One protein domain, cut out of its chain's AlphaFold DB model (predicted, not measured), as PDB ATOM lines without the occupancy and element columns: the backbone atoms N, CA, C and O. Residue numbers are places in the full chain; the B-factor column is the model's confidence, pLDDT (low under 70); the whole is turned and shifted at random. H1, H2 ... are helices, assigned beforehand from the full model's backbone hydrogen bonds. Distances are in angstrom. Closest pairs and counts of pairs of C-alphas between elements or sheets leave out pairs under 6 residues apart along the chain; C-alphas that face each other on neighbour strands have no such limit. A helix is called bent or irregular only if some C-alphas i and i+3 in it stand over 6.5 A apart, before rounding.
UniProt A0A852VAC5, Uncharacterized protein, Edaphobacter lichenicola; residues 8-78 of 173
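Overview. This is residues 8 to 78 of the 173 residues of an uncharacterized protein of Edaphobacter lichenicola (UniProt A0A852VAC5). One long straight helix, H3, and a shorter one, H2, meet near their ends as an L, with the small helix H1 near the inner angle of that L and set to one side of it. Most of the length comes from H3: its residues 54 to 76 stick out as a bare arm, carried on by residues 77 and 78, while residues 17 to 24, between H1 and H2, make a loop that also sticks out. The printed part has 71 residues with three named helices, in the order H1, H2, H3, and no named strand; its class is all helix. The whole is extended, with a radius of gyration of the C-alphas of 19.0 A, and its C-alphas span 60 by 29 by 16 A.

Arrangement. Start at the first printed residue, where H1 runs from residue 8 to residue 16. A short link of 9 residues then leads to H2, residues 26 to 38. Look at Val 13 and Thr 29 to see how near these two helices come: their C-alphas, the closest of H1 and H2, are 7.5 A apart. H1 and H2 are close but not clearly touching, and they run opposite ways at a steep tilt of 65 degrees. After H2 a tight link of 1 residue, Cys 39, leads to H3, residues 40 to 76. H2 and H3 touch only at the corner by their link, and only just, with 3 pairs of C-alphas within 8 A. At this corner H2 touches H3 with residues 36 to 37 alone, and H3 touches H2 with residues 42 to 43 alone; the closest C-alphas of the two helices, those of Leu 36 and Ala 43, are 5.2 A apart. The lines of H2 and H3 are about perpendicular, at 75 degrees. Farther along H3, find Leu 46: its C-alpha is 6.4 A from that of Leu 10, the closest pair of H1 and H3. These two helices only just touch, with 3 pairs of C-alphas within 8 A, and H3 does so with residues 46 to 50 alone. H1 and H3 run the same way at a steep tilt of 48 degrees. In the backbones of H1 and H3 every O i to N i+4 pair is within hydrogen-bond range; in H2 it is 8 of 9.

Along the chain. Find C-alpha 8 at (186.693, 178.021, 143.801); from there H1, of 9 residues, runs 12.1 A to C-alpha 16. H2, of 13 residues, begins at C-alpha 26, at (180.092, 175.542, 127.731), and measures 18.5 A to C-alpha 38. H3 is the longest helix, with 37 residues. Follow it from C-alpha 40 at (181.984, 160.957, 144.177) to C-alpha 76 at (144.543, 193.527, 162.550), a length of 52.9 A. None of the three helices is bent.

Size, cuts and confidence. The two C-alphas farthest apart are those of Ala 38 and Ile 78, at 61.2 A. Without residues 17 to 24 and 54 to 78, which stand free, the body has 38 residues, spans 28 by 21 by 13 A and has a radius of gyration of 9.8 A. The printed part runs from residue 8 to residue 78 of a full chain of 173 residues, and it has no cut. No link between the named helices is long. In the B-factor column you will find a mean pLDDT of the printed part of 85.2; the model's confidence is low, under 70, at 13 residues, namely 19 to 26 and 74 to 78.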
ATOM      1  N   GLU A   8     187.111 176.923 144.681       91.25
ATOM      2  CA  GLU A   8     186.693 178.021 143.801       91.25
ATOM      3  C   GLU A   8     185.913 177.503 142.586       91.25
ATOM      4  O   GLU A   8     184.825 177.989 142.308       91.25
ATOM      5  N   GLN A   9     186.392 176.432 141.937       89.75
ATOM      6  CA  GLN A   9     185.694 175.815 140.802       89.75
ATOM      7  C   GLN A   9     184.323 175.255 141.199       89.75
ATOM      8  O   GLN A   9     183.363 175.363 140.440       89.75
ATOM      9  N   LEU A  10     184.203 174.670 142.397       90.38
ATOM     10  CA  LEU A  10     182.910 174.210 142.913       90.38
ATOM     11  C   LEU A  10     181.955 175.384 143.171       90.38
ATOM     12  O   LEU A  10     180.769 175.282 142.864       90.38
ATOM     13  N   CYS A  11     182.457 176.498 143.706       89.31
ATOM     14  CA  CYS A  11     181.674 177.715 143.914       89.31
ATOM     15  C   CYS A  11     181.234 178.354 142.590       89.31
ATOM     16  O   CYS A  11     180.073 178.746 142.470       89.31
ATOM     17  N   ASP A  12     182.107 178.394 141.585       89.44
ATOM     18  CA  ASP A  12     181.781 178.912 140.254       89.44
ATOM     19  C   ASP A  12     180.652 178.107 139.604       89.44
ATOM     20  O   ASP A  12     179.708 178.695 139.077       89.44
ATOM     21  N   VAL A  13     180.666 176.775 139.735       89.25
ATOM     22  CA  VAL A  13     179.556 175.919 139.280       89.25
ATOM     23  C   VAL A  13     178.251 176.249 140.009       89.25
ATOM     24  O   VAL A  13     177.203 176.341 139.372       89.25
ATOM     25  N   LEU A  14     178.284 176.464 141.331       89.69
ATOM     26  CA  LEU A  14     177.083 176.831 142.102       89.69
ATOM     27  C   LEU A  14     176.481 178.168 141.654       89.69
ATOM     28  O   LEU A  14     175.256 178.321 141.624       89.69
ATOM     29  N   LEU A  15     177.333 179.137 141.324       88.06
ATOM     30  CA  LEU A  15     176.914 180.453 140.850       88.06
ATOM     31  C   LEU A  15     176.413 180.393 139.401       88.06
ATOM     32  O   LEU A  15     175.396 181.017 139.089       88.06
ATOM     33  N   ALA A  16     177.075 179.606 138.549       83.94
ATOM     34  CA  ALA A  16     176.700 179.411 137.152       83.94
ATOM     35  C   ALA A  16     175.303 178.786 137.013       83.94
ATOM     36  O   ALA A  16     174.509 179.272 136.214       83.94
ATOM     37  N   ASP A  17     174.965 177.805 137.859       76.44
ATOM     38  CA  ASP A  17     173.650 177.134 137.917       76.44
ATOM     39  C   ASP A  17     172.490 178.118 138.204       76.44
ATOM     40  O   ASP A  17     171.339 177.899 137.830       76.44
ATOM     41  N   SER A  18     172.790 179.246 138.862       70.69
ATOM     42  CA  SER A  18     171.810 180.298 139.174       70.69
ATOM     43  C   SER A  18     171.715 181.384 138.097       70.69
ATOM     44  O   SER A  18     170.737 182.136 138.062       70.69
ATOM     45  N   SER A  19     172.729 181.504 137.238       66.12
ATOM     46  CA  SER A  19     172.785 182.496 136.165       66.12
ATOM     47  C   SER A  19     172.225 181.926 134.858       66.12
ATOM     48  O   SER A  19     172.459 180.773 134.518       66.12
ATOM     49  N   LEU A  20     171.464 182.733 134.110       59.16
ATOM     50  CA  LEU A  20     170.992 182.391 132.759       59.16
ATOM     51  C   LEU A  20     172.159 181.914 131.870       59.16
ATOM     52  O   LEU A  20     173.275 182.399 132.067       59.16
ATOM     53  N   PRO A  21     171.917 181.035 130.873       58.72
ATOM     54  CA  PRO A  21     172.974 180.462 130.044       58.72
ATOM     55  C   PRO A  21     173.776 181.576 129.365       58.72
ATOM     56  O   PRO A  21     173.307 182.240 128.439       58.72
ATOM     57  N   SER A  22     174.982 181.814 129.879       54.75
ATOM     58  CA  SER A  22     175.934 182.757 129.311       54.75
ATOM     59  C   SER A  22     176.611 182.058 128.139       54.75
ATOM     60  O   SER A  22     177.279 181.045 128.324       54.75
ATOM     61  N   ALA A  23     176.388 182.574 126.931       56.66
ATOM     62  CA  ALA A  23     176.678 181.939 125.642       56.66
ATOM     63  C   ALA A  23     178.182 181.791 125.291       56.66
ATOM     64  O   ALA A  23     178.586 182.086 124.167       56.66
ATOM     65  N   GLY A  24     179.034 181.369 126.231       59.16
ATOM     66  CA  GLY A  24     180.474 181.238 125.994       59.16
ATOM     67  C   GLY A  24     181.290 180.427 127.006       59.16
ATOM     68  O   GLY A  24     182.514 180.494 126.926       59.16
ATOM     69  N   VAL A  25     180.672 179.688 127.940       62.75
ATOM     70  CA  VAL A  25     181.387 178.941 129.012       62.75
ATOM     71  C   VAL A  25     181.214 177.412 128.898       62.75
ATOM     72  O   VAL A  25     181.725 176.660 129.719       62.75
ATOM     73  N   ASP A  26     180.570 176.931 127.835       69.31
ATOM     74  CA  ASP A  26     180.092 175.542 127.731       69.31
ATOM     75  C   ASP A  26     181.205 174.480 127.849       69.31
ATOM     76  O   ASP A  26     181.001 173.407 128.411       69.31
ATOM     77  N   HIS A  27     182.419 174.772 127.364       74.12
ATOM     78  CA  HIS A  27     183.476 173.758 127.324       74.12
ATOM     79  C   HIS A  27     184.126 173.481 128.689       74.12
ATOM     80  O   HIS A  27     184.543 172.355 128.952       74.12
ATOM     81  N   GLU A  28     184.227 174.486 129.560       80.56
ATOM     82  CA  GLU A  28     184.829 174.312 130.887       80.56
ATOM     83  C   GLU A  28     183.843 173.643 131.850       80.56
ATOM     84  O   GLU A  28     184.223 172.738 132.596       80.56
ATOM     85  N   THR A  29     182.559 174.003 131.758       82.06
ATOM     86  CA  THR A  29     181.486 173.356 132.521       82.06
ATOM     87  C   THR A  29     181.346 171.881 132.163       82.06
ATOM     88  O   THR A  29     181.236 171.063 133.070       82.06
ATOM     89  N   ASP A  30     181.477 171.510 130.884       86.19
ATOM     90  CA  ASP A  30     181.409 170.108 130.446       86.19
ATOM     91  C   ASP A  30     182.501 169.234 131.090       86.19
ATOM     92  O   ASP A  30     182.247 168.102 131.512       86.19
ATOM     93  N   VAL A  31     183.730 169.752 131.192       88.69
ATOM     94  CA  VAL A  31     184.851 169.031 131.819       88.69
ATOM     95  C   VAL A  31     184.626 168.883 133.324       88.69
ATOM     96  O   VAL A  31     184.914 167.825 133.894       88.69
ATOM     97  N   ILE A  32     184.091 169.919 133.973       89.62
ATOM     98  CA  ILE A  32     183.776 169.892 135.404       89.62
ATOM     99  C   ILE A  32     182.625 168.920 135.683       89.62
ATOM    100  O   ILE A  32     182.734 168.095 136.592       89.62
ATOM    101  N   ASP A  33     181.573 168.929 134.871       89.81
ATOM    102  CA  ASP A  33     180.444 168.006 134.992       89.81
ATOM    103  C   ASP A  33     180.881 166.556 134.780       89.81
ATOM    104  O   ASP A  33     180.495 165.663 135.543       89.81
ATOM    105  N   GLN A  34     181.764 166.308 133.809       91.25
ATOM    106  CA  GLN A  34     182.360 164.990 133.615       91.25
ATOM    107  C   GLN A  34     183.187 164.555 134.837       91.25
ATOM    108  O   GLN A  34     183.123 163.391 135.246       91.25
ATOM    109  N   HIS A  35     183.930 165.473 135.464       92.94
ATOM    110  CA  HIS A  35     184.647 165.185 136.705       92.94
ATOM    111  C   HIS A  35     183.692 164.879 137.863       92.94
ATOM    112  O   HIS A  35     183.928 163.924 138.601       92.94
ATOM    113  N   LEU A  36     182.604 165.638 138.024       92.44
ATOM    114  CA  LEU A  36     181.608 165.412 139.076       92.44
ATOM    115  C   LEU A  36     180.920 164.048 138.928       92.44
ATOM    116  O   LEU A  36     180.635 163.393 139.929       92.44
ATOM    117  N   GLN A  37     180.719 163.575 137.697       92.69
ATOM    118  CA  GLN A  37     180.213 162.222 137.440       92.69
ATOM    119  C   GLN A  37     181.239 161.131 137.782       92.69
ATOM    120  O   GLN A  37     180.864 160.051 138.239       92.69
ATOM    121  N   ALA A  38     182.532 161.401 137.583       93.00
ATOM    122  CA  ALA A  38     183.608 160.449 137.854       93.00
ATOM    123  C   ALA A  38     184.077 160.440 139.325       93.00
ATOM    124  O   ALA A  38     184.576 159.423 139.810       93.00
ATOM    125  N   CYS A  39     183.934 161.557 140.046       94.94
ATOM    126  CA  CYS A  39     184.483 161.773 141.383       94.94
ATOM    127  C   CYS A  39     183.377 161.998 142.424       94.94
ATOM    128  O   CYS A  39     182.895 163.112 142.638       94.94
ATOM    129  N   LEU A  40     183.035 160.930 143.152       93.81
ATOM    130  CA  LEU A  40     181.984 160.957 144.177       93.81
ATOM    131  C   LEU A  40     182.280 161.910 145.344       93.81
ATOM    132  O   LEU A  40     181.348 162.405 145.970       93.81
ATOM    133  N   ILE A  41     183.556 162.168 145.641       94.38
ATOM    134  CA  ILE A  41     183.957 163.066 146.733       94.38
ATOM    135  C   ILE A  41     183.574 164.507 146.383       94.38
ATOM    136  O   ILE A  41     182.848 165.144 147.139       94.38
ATOM    137  N   CYS A  42     183.969 164.986 145.199       94.50
ATOM    138  CA  CYS A  42     183.627 166.335 144.746       94.50
ATOM    139  C   CYS A  42     182.111 166.503 144.556       94.50
ATOM    140  O   CYS A  42     181.557 167.542 144.904       94.50
ATOM    141  N   ALA A  43     181.415 165.463 144.082       93.88
ATOM    142  CA  ALA A  43     179.955 165.476 143.994       93.88
ATOM    143  C   ALA A  43     179.279 165.578 145.376       93.88
ATOM    144  O   ALA A  43     178.302 166.312 145.535       93.88
ATOM    145  N   ALA A  44     179.797 164.869 146.383       95.25
ATOM    146  CA  ALA A  44     179.287 164.934 147.749       95.25
ATOM    147  C   ALA A  44     179.538 166.307 148.393       95.25
ATOM    148  O   ALA A  44     178.641 166.846 149.041       95.25
ATOM    149  N   GLU A  45     180.714 166.899 148.176       94.81
ATOM    150  CA  GLU A  45     181.039 168.254 148.641       94.81
ATOM    151  C   GLU A  45     180.128 169.304 147.997       94.81
ATOM    152  O   GLU A  45     179.510 170.101 148.706       94.81
ATOM    153  N   LEU A  46     179.953 169.251 146.670       94.00
ATOM    154  CA  LEU A  46     179.043 170.139 145.946       94.00
ATOM    155  C   LEU A  46     177.607 170.012 146.468       94.00
ATOM    156  O   LEU A  46     176.924 171.011 146.694       94.00
ATOM    157  N   LYS A  47     177.146 168.776 146.695       94.62
ATOM    158  CA  LYS A  47     175.824 168.513 147.267       94.62
ATOM    159  C   LYS A  47     175.689 169.095 148.674       94.62
ATOM    160  O   LYS A  47     174.686 169.740 148.954       94.62
ATOM    161  N   SER A  48     176.689 168.911 149.536       95.06
ATOM    162  CA  SER A  48     176.679 169.465 150.892       95.06
ATOM    163  C   SER A  48     176.596 170.994 150.885       95.06
ATOM    164  O   SER A  48     175.877 171.573 151.699       95.06
ATOM    165  N   LEU A  49     177.304 171.656 149.963       93.31
ATOM    166  CA  LEU A  49     177.231 173.109 149.800       93.31
ATOM    167  C   LEU A  49     175.827 173.545 149.354       93.31
ATOM    168  O   LEU A  49     175.234 174.418 149.994       93.31
ATOM    169  N   ARG A  50     175.248 172.888 148.337       94.25
ATOM    170  CA  ARG A  50     173.860 173.142 147.897       94.25
ATOM    171  C   ARG A  50     172.849 172.968 149.029       94.25
ATOM    172  O   ARG A  50     171.988 173.826 149.203       94.25
ATOM    173  N   ASP A  51     172.979 171.900 149.812       95.88
ATOM    174  CA  ASP A  51     172.070 171.598 150.921       95.88
ATOM    175  C   ASP A  51     172.178 172.662 152.042       95.88
ATOM    176  O   ASP A  51     171.179 173.064 152.636       95.88
ATOM    177  N   SER A  52     173.371 173.209 152.304       96.00
ATOM    178  CA  SER A  52     173.525 174.316 153.266       96.00
ATOM    179  C   SER A  52     172.891 175.631 152.789       96.00
ATOM    180  O   SER A  52     172.247 176.333 153.574       96.00
ATOM    181  N   LEU A  53     173.020 175.948 151.495       94.38
ATOM    182  CA  LEU A  53     172.412 177.136 150.893       94.38
ATOM    183  C   LEU A  53     170.886 177.025 150.836       94.38
ATOM    184  O   LEU A  53     170.196 178.018 151.079       94.38
ATOM    185  N   SER A  54     170.348 175.835 150.552       95.12
ATOM    186  CA  SER A  54     168.900 175.608 150.552       95.12
ATOM    187  C   SER A  54     168.314 175.797 151.951       95.12
ATOM    188  O   SER A  54     167.361 176.555 152.102       95.12
ATOM    189  N   HIS A  55     168.951 175.244 152.988       97.25
ATOM    190  CA  HIS A  55     168.529 175.451 154.374       97.25
ATOM    191  C   HIS A  55     168.551 176.931 154.775       97.25
ATOM    192  O   HIS A  55     167.617 177.413 155.418       97.25
ATOM    193  N   PHE A  56     169.592 177.673 154.385       96.81
ATOM    194  CA  PHE A  56     169.660 179.112 154.645       96.81
ATOM    195  C   PHE A  56     168.535 179.877 153.936       96.81
ATOM    196  O   PHE A  56     167.889 180.744 154.538       96.81
ATOM    197  N   ARG A  57     168.267 179.548 152.668       96.12
ATOM    198  CA  ARG A  57     167.178 180.147 151.892       96.12
ATOM    199  C   ARG A  57     165.821 179.849 152.526       96.12
ATOM    200  O   ARG A  57     165.034 180.775 152.701       96.12
ATOM    201  N   ASP A  58     165.567 178.604 152.909       97.56
ATOM    202  CA  ASP A  58     164.305 178.185 153.519       97.56
ATOM    203  C   ASP A  58     164.089 178.860 154.874       97.56
ATOM    204  O   ASP A  58     163.008 179.389 155.134       97.56
ATOM    205  N   ALA A  59     165.132 178.940 155.705       97.75
ATOM    206  CA  ALA A  59     165.083 179.669 156.968       97.75
ATOM    207  C   ALA A  59     164.797 181.164 156.752       97.75
ATOM    208  O   ALA A  59     163.974 181.745 157.459       97.75
ATOM    209  N   SER A  60     165.423 181.781 155.747       97.62
ATOM    210  CA  SER A  60     165.204 183.191 155.401       97.62
ATOM    211  C   SER A  60     163.775 183.443 154.910       97.62
ATOM    212  O   SER A  60     163.132 184.412 155.319       97.62
ATOM    213  N   VAL A  61     163.247 182.550 154.068       97.06
ATOM    214  CA  VAL A  61     161.861 182.609 153.589       97.06
ATOM    215  C   VAL A  61     160.890 182.436 154.755       97.06
ATOM    216  O   VAL A  61     160.004 183.274 154.919       97.06
ATOM    217  N   ALA A  62     161.081 181.422 155.599       96.25
ATOM    218  CA  ALA A  62     160.240 181.178 156.767       96.25
ATOM    219  C   ALA A  62     160.254 182.369 157.739       96.25
ATOM    220  O   ALA A  62     159.196 182.812 158.185       96.25
ATOM    221  N   TYR A  63     161.431 182.947 157.997       96.62
ATOM    222  CA  TYR A  63     161.575 184.144 158.822       96.62
ATOM    223  C   TYR A  63     160.813 185.336 158.232       96.62
ATOM    224  O   TYR A  63     160.047 185.993 158.935       96.62
ATOM    225  N   SER A  64     160.950 185.584 156.924       95.25
ATOM    226  CA  SER A  64     160.225 186.673 156.261       95.25
ATOM    227  C   SER A  64     158.705 186.486 156.351       95.25
ATOM    228  O   SER A  64     157.984 187.424 156.686       95.25
ATOM    229  N   GLN A  65     158.210 185.262 156.137       93.81
ATOM    230  CA  GLN A  65     156.787 184.935 156.240       93.81
ATOM    231  C   GLN A  65     156.263 185.132 157.662       93.81
ATOM    232  O   GLN A  65     155.180 185.691 157.846       93.81
ATOM    233  N   GLN A  66     157.039 184.719 158.666       92.50
ATOM    234  CA  GLN A  66     156.698 184.921 160.067       92.50
ATOM    235  C   GLN A  66     156.613 186.414 160.415       92.50
ATOM    236  O   GLN A  66     155.661 186.834 161.076       92.50
ATOM    237  N   GLU A  67     157.548 187.233 159.932       91.50
ATOM    238  CA  GLU A  67     157.544 188.676 160.188       91.50
ATOM    239  C   GLU A  67     156.355 189.379 159.512       91.50
ATOM    240  O   GLU A  67     155.704 190.241 160.115       91.50
ATOM    241  N   PHE A  68     155.991 188.962 158.292       88.75
ATOM    242  CA  PHE A  68     154.773 189.437 157.630       88.75
ATOM    243  C   PHE A  68     153.511 189.032 158.396       88.75
ATOM    244  O   PHE A  68     152.623 189.865 158.589       88.75
ATOM    245  N   ALA A  69     153.436 187.791 158.881       87.19
ATOM    246  CA  ALA A  69     152.307 187.314 159.673       87.19
ATOM    247  C   ALA A  69     152.180 188.071 161.007       87.19
ATOM    248  O   ALA A  69     151.081 188.502 161.362       87.19
ATOM    249  N   HIS A  70     153.287 188.315 161.719       83.62
ATOM    250  CA  HIS A  70     153.289 189.113 162.950       83.62
ATOM    251  C   HIS A  70     152.900 190.571 162.703       83.62
ATOM    252  O   HIS A  70     152.109 191.140 163.462       83.62
ATOM    253  N   SER A  71     153.410 191.173 161.629       79.31
ATOM    254  CA  SER A  71     153.060 192.536 161.230       79.31
ATOM    255  C   SER A  71     151.577 192.657 160.874       79.31
ATOM    256  O   SER A  71     150.918 193.618 161.281       79.31
ATOM    257  N   TYR A  72     151.028 191.671 160.161       76.75
ATOM    258  CA  TYR A  72     149.609 191.627 159.817       76.75
ATOM    259  C   TYR A  72     148.737 191.433 161.061       76.75
ATOM    260  O   TYR A  72     147.802 192.201 161.261       76.75
ATOM    261  N   ALA A  73     149.098 190.499 161.948       74.25
ATOM    262  CA  ALA A  73     148.390 190.250 163.203       74.25
ATOM    263  C   ALA A  73     148.375 191.481 164.131       74.25
ATOM    264  O   ALA A  73     147.353 191.798 164.745       74.25
ATOM    265  N   ARG A  74     149.487 192.229 164.204       69.31
ATOM    266  CA  ARG A  74     149.542 193.498 164.951       69.31
ATOM    267  C   ARG A  74     148.637 194.559 164.335       69.31
ATOM    268  O   ARG A  74     147.914 195.224 165.073       69.31
ATOM    269  N   ARG A  75     148.619 194.703 163.005       62.66
ATOM    270  CA  ARG A  75     147.734 195.668 162.328       62.66
ATOM    271  C   ARG A  75     146.257 195.283 162.429       62.66
ATOM    272  O   ARG A  75     145.428 196.164 162.624       62.66
ATOM    273  N   SER A  76     145.923 193.995 162.379       59.31
ATOM    274  CA  SER A  76     144.543 193.527 162.550       59.31
ATOM    275  C   SER A  76     144.041 193.653 163.989       59.31
ATOM    276  O   SER A  76     142.838 193.754 164.193       59.31
ATOM    277  N   SER A  77     144.934 193.706 164.988       57.31
ATOM    278  CA  SER A  77     144.551 193.946 166.391       57.31
ATOM    279  C   SER A  77     144.108 195.389 166.688       57.31
ATOM    280  O   SER A  77     143.553 195.654 167.749       57.31
ATOM    281  N   ILE A  78     144.333 196.318 165.749       61.16
ATOM    282  CA  ILE A  78     143.980 197.742 165.878       61.16
ATOM    283  C   ILE A  78     142.577 198.027 165.316       61.16
ATOM    284  O   ILE A  78     142.010 199.085 165.583       61.16
TER     285      ILE A  78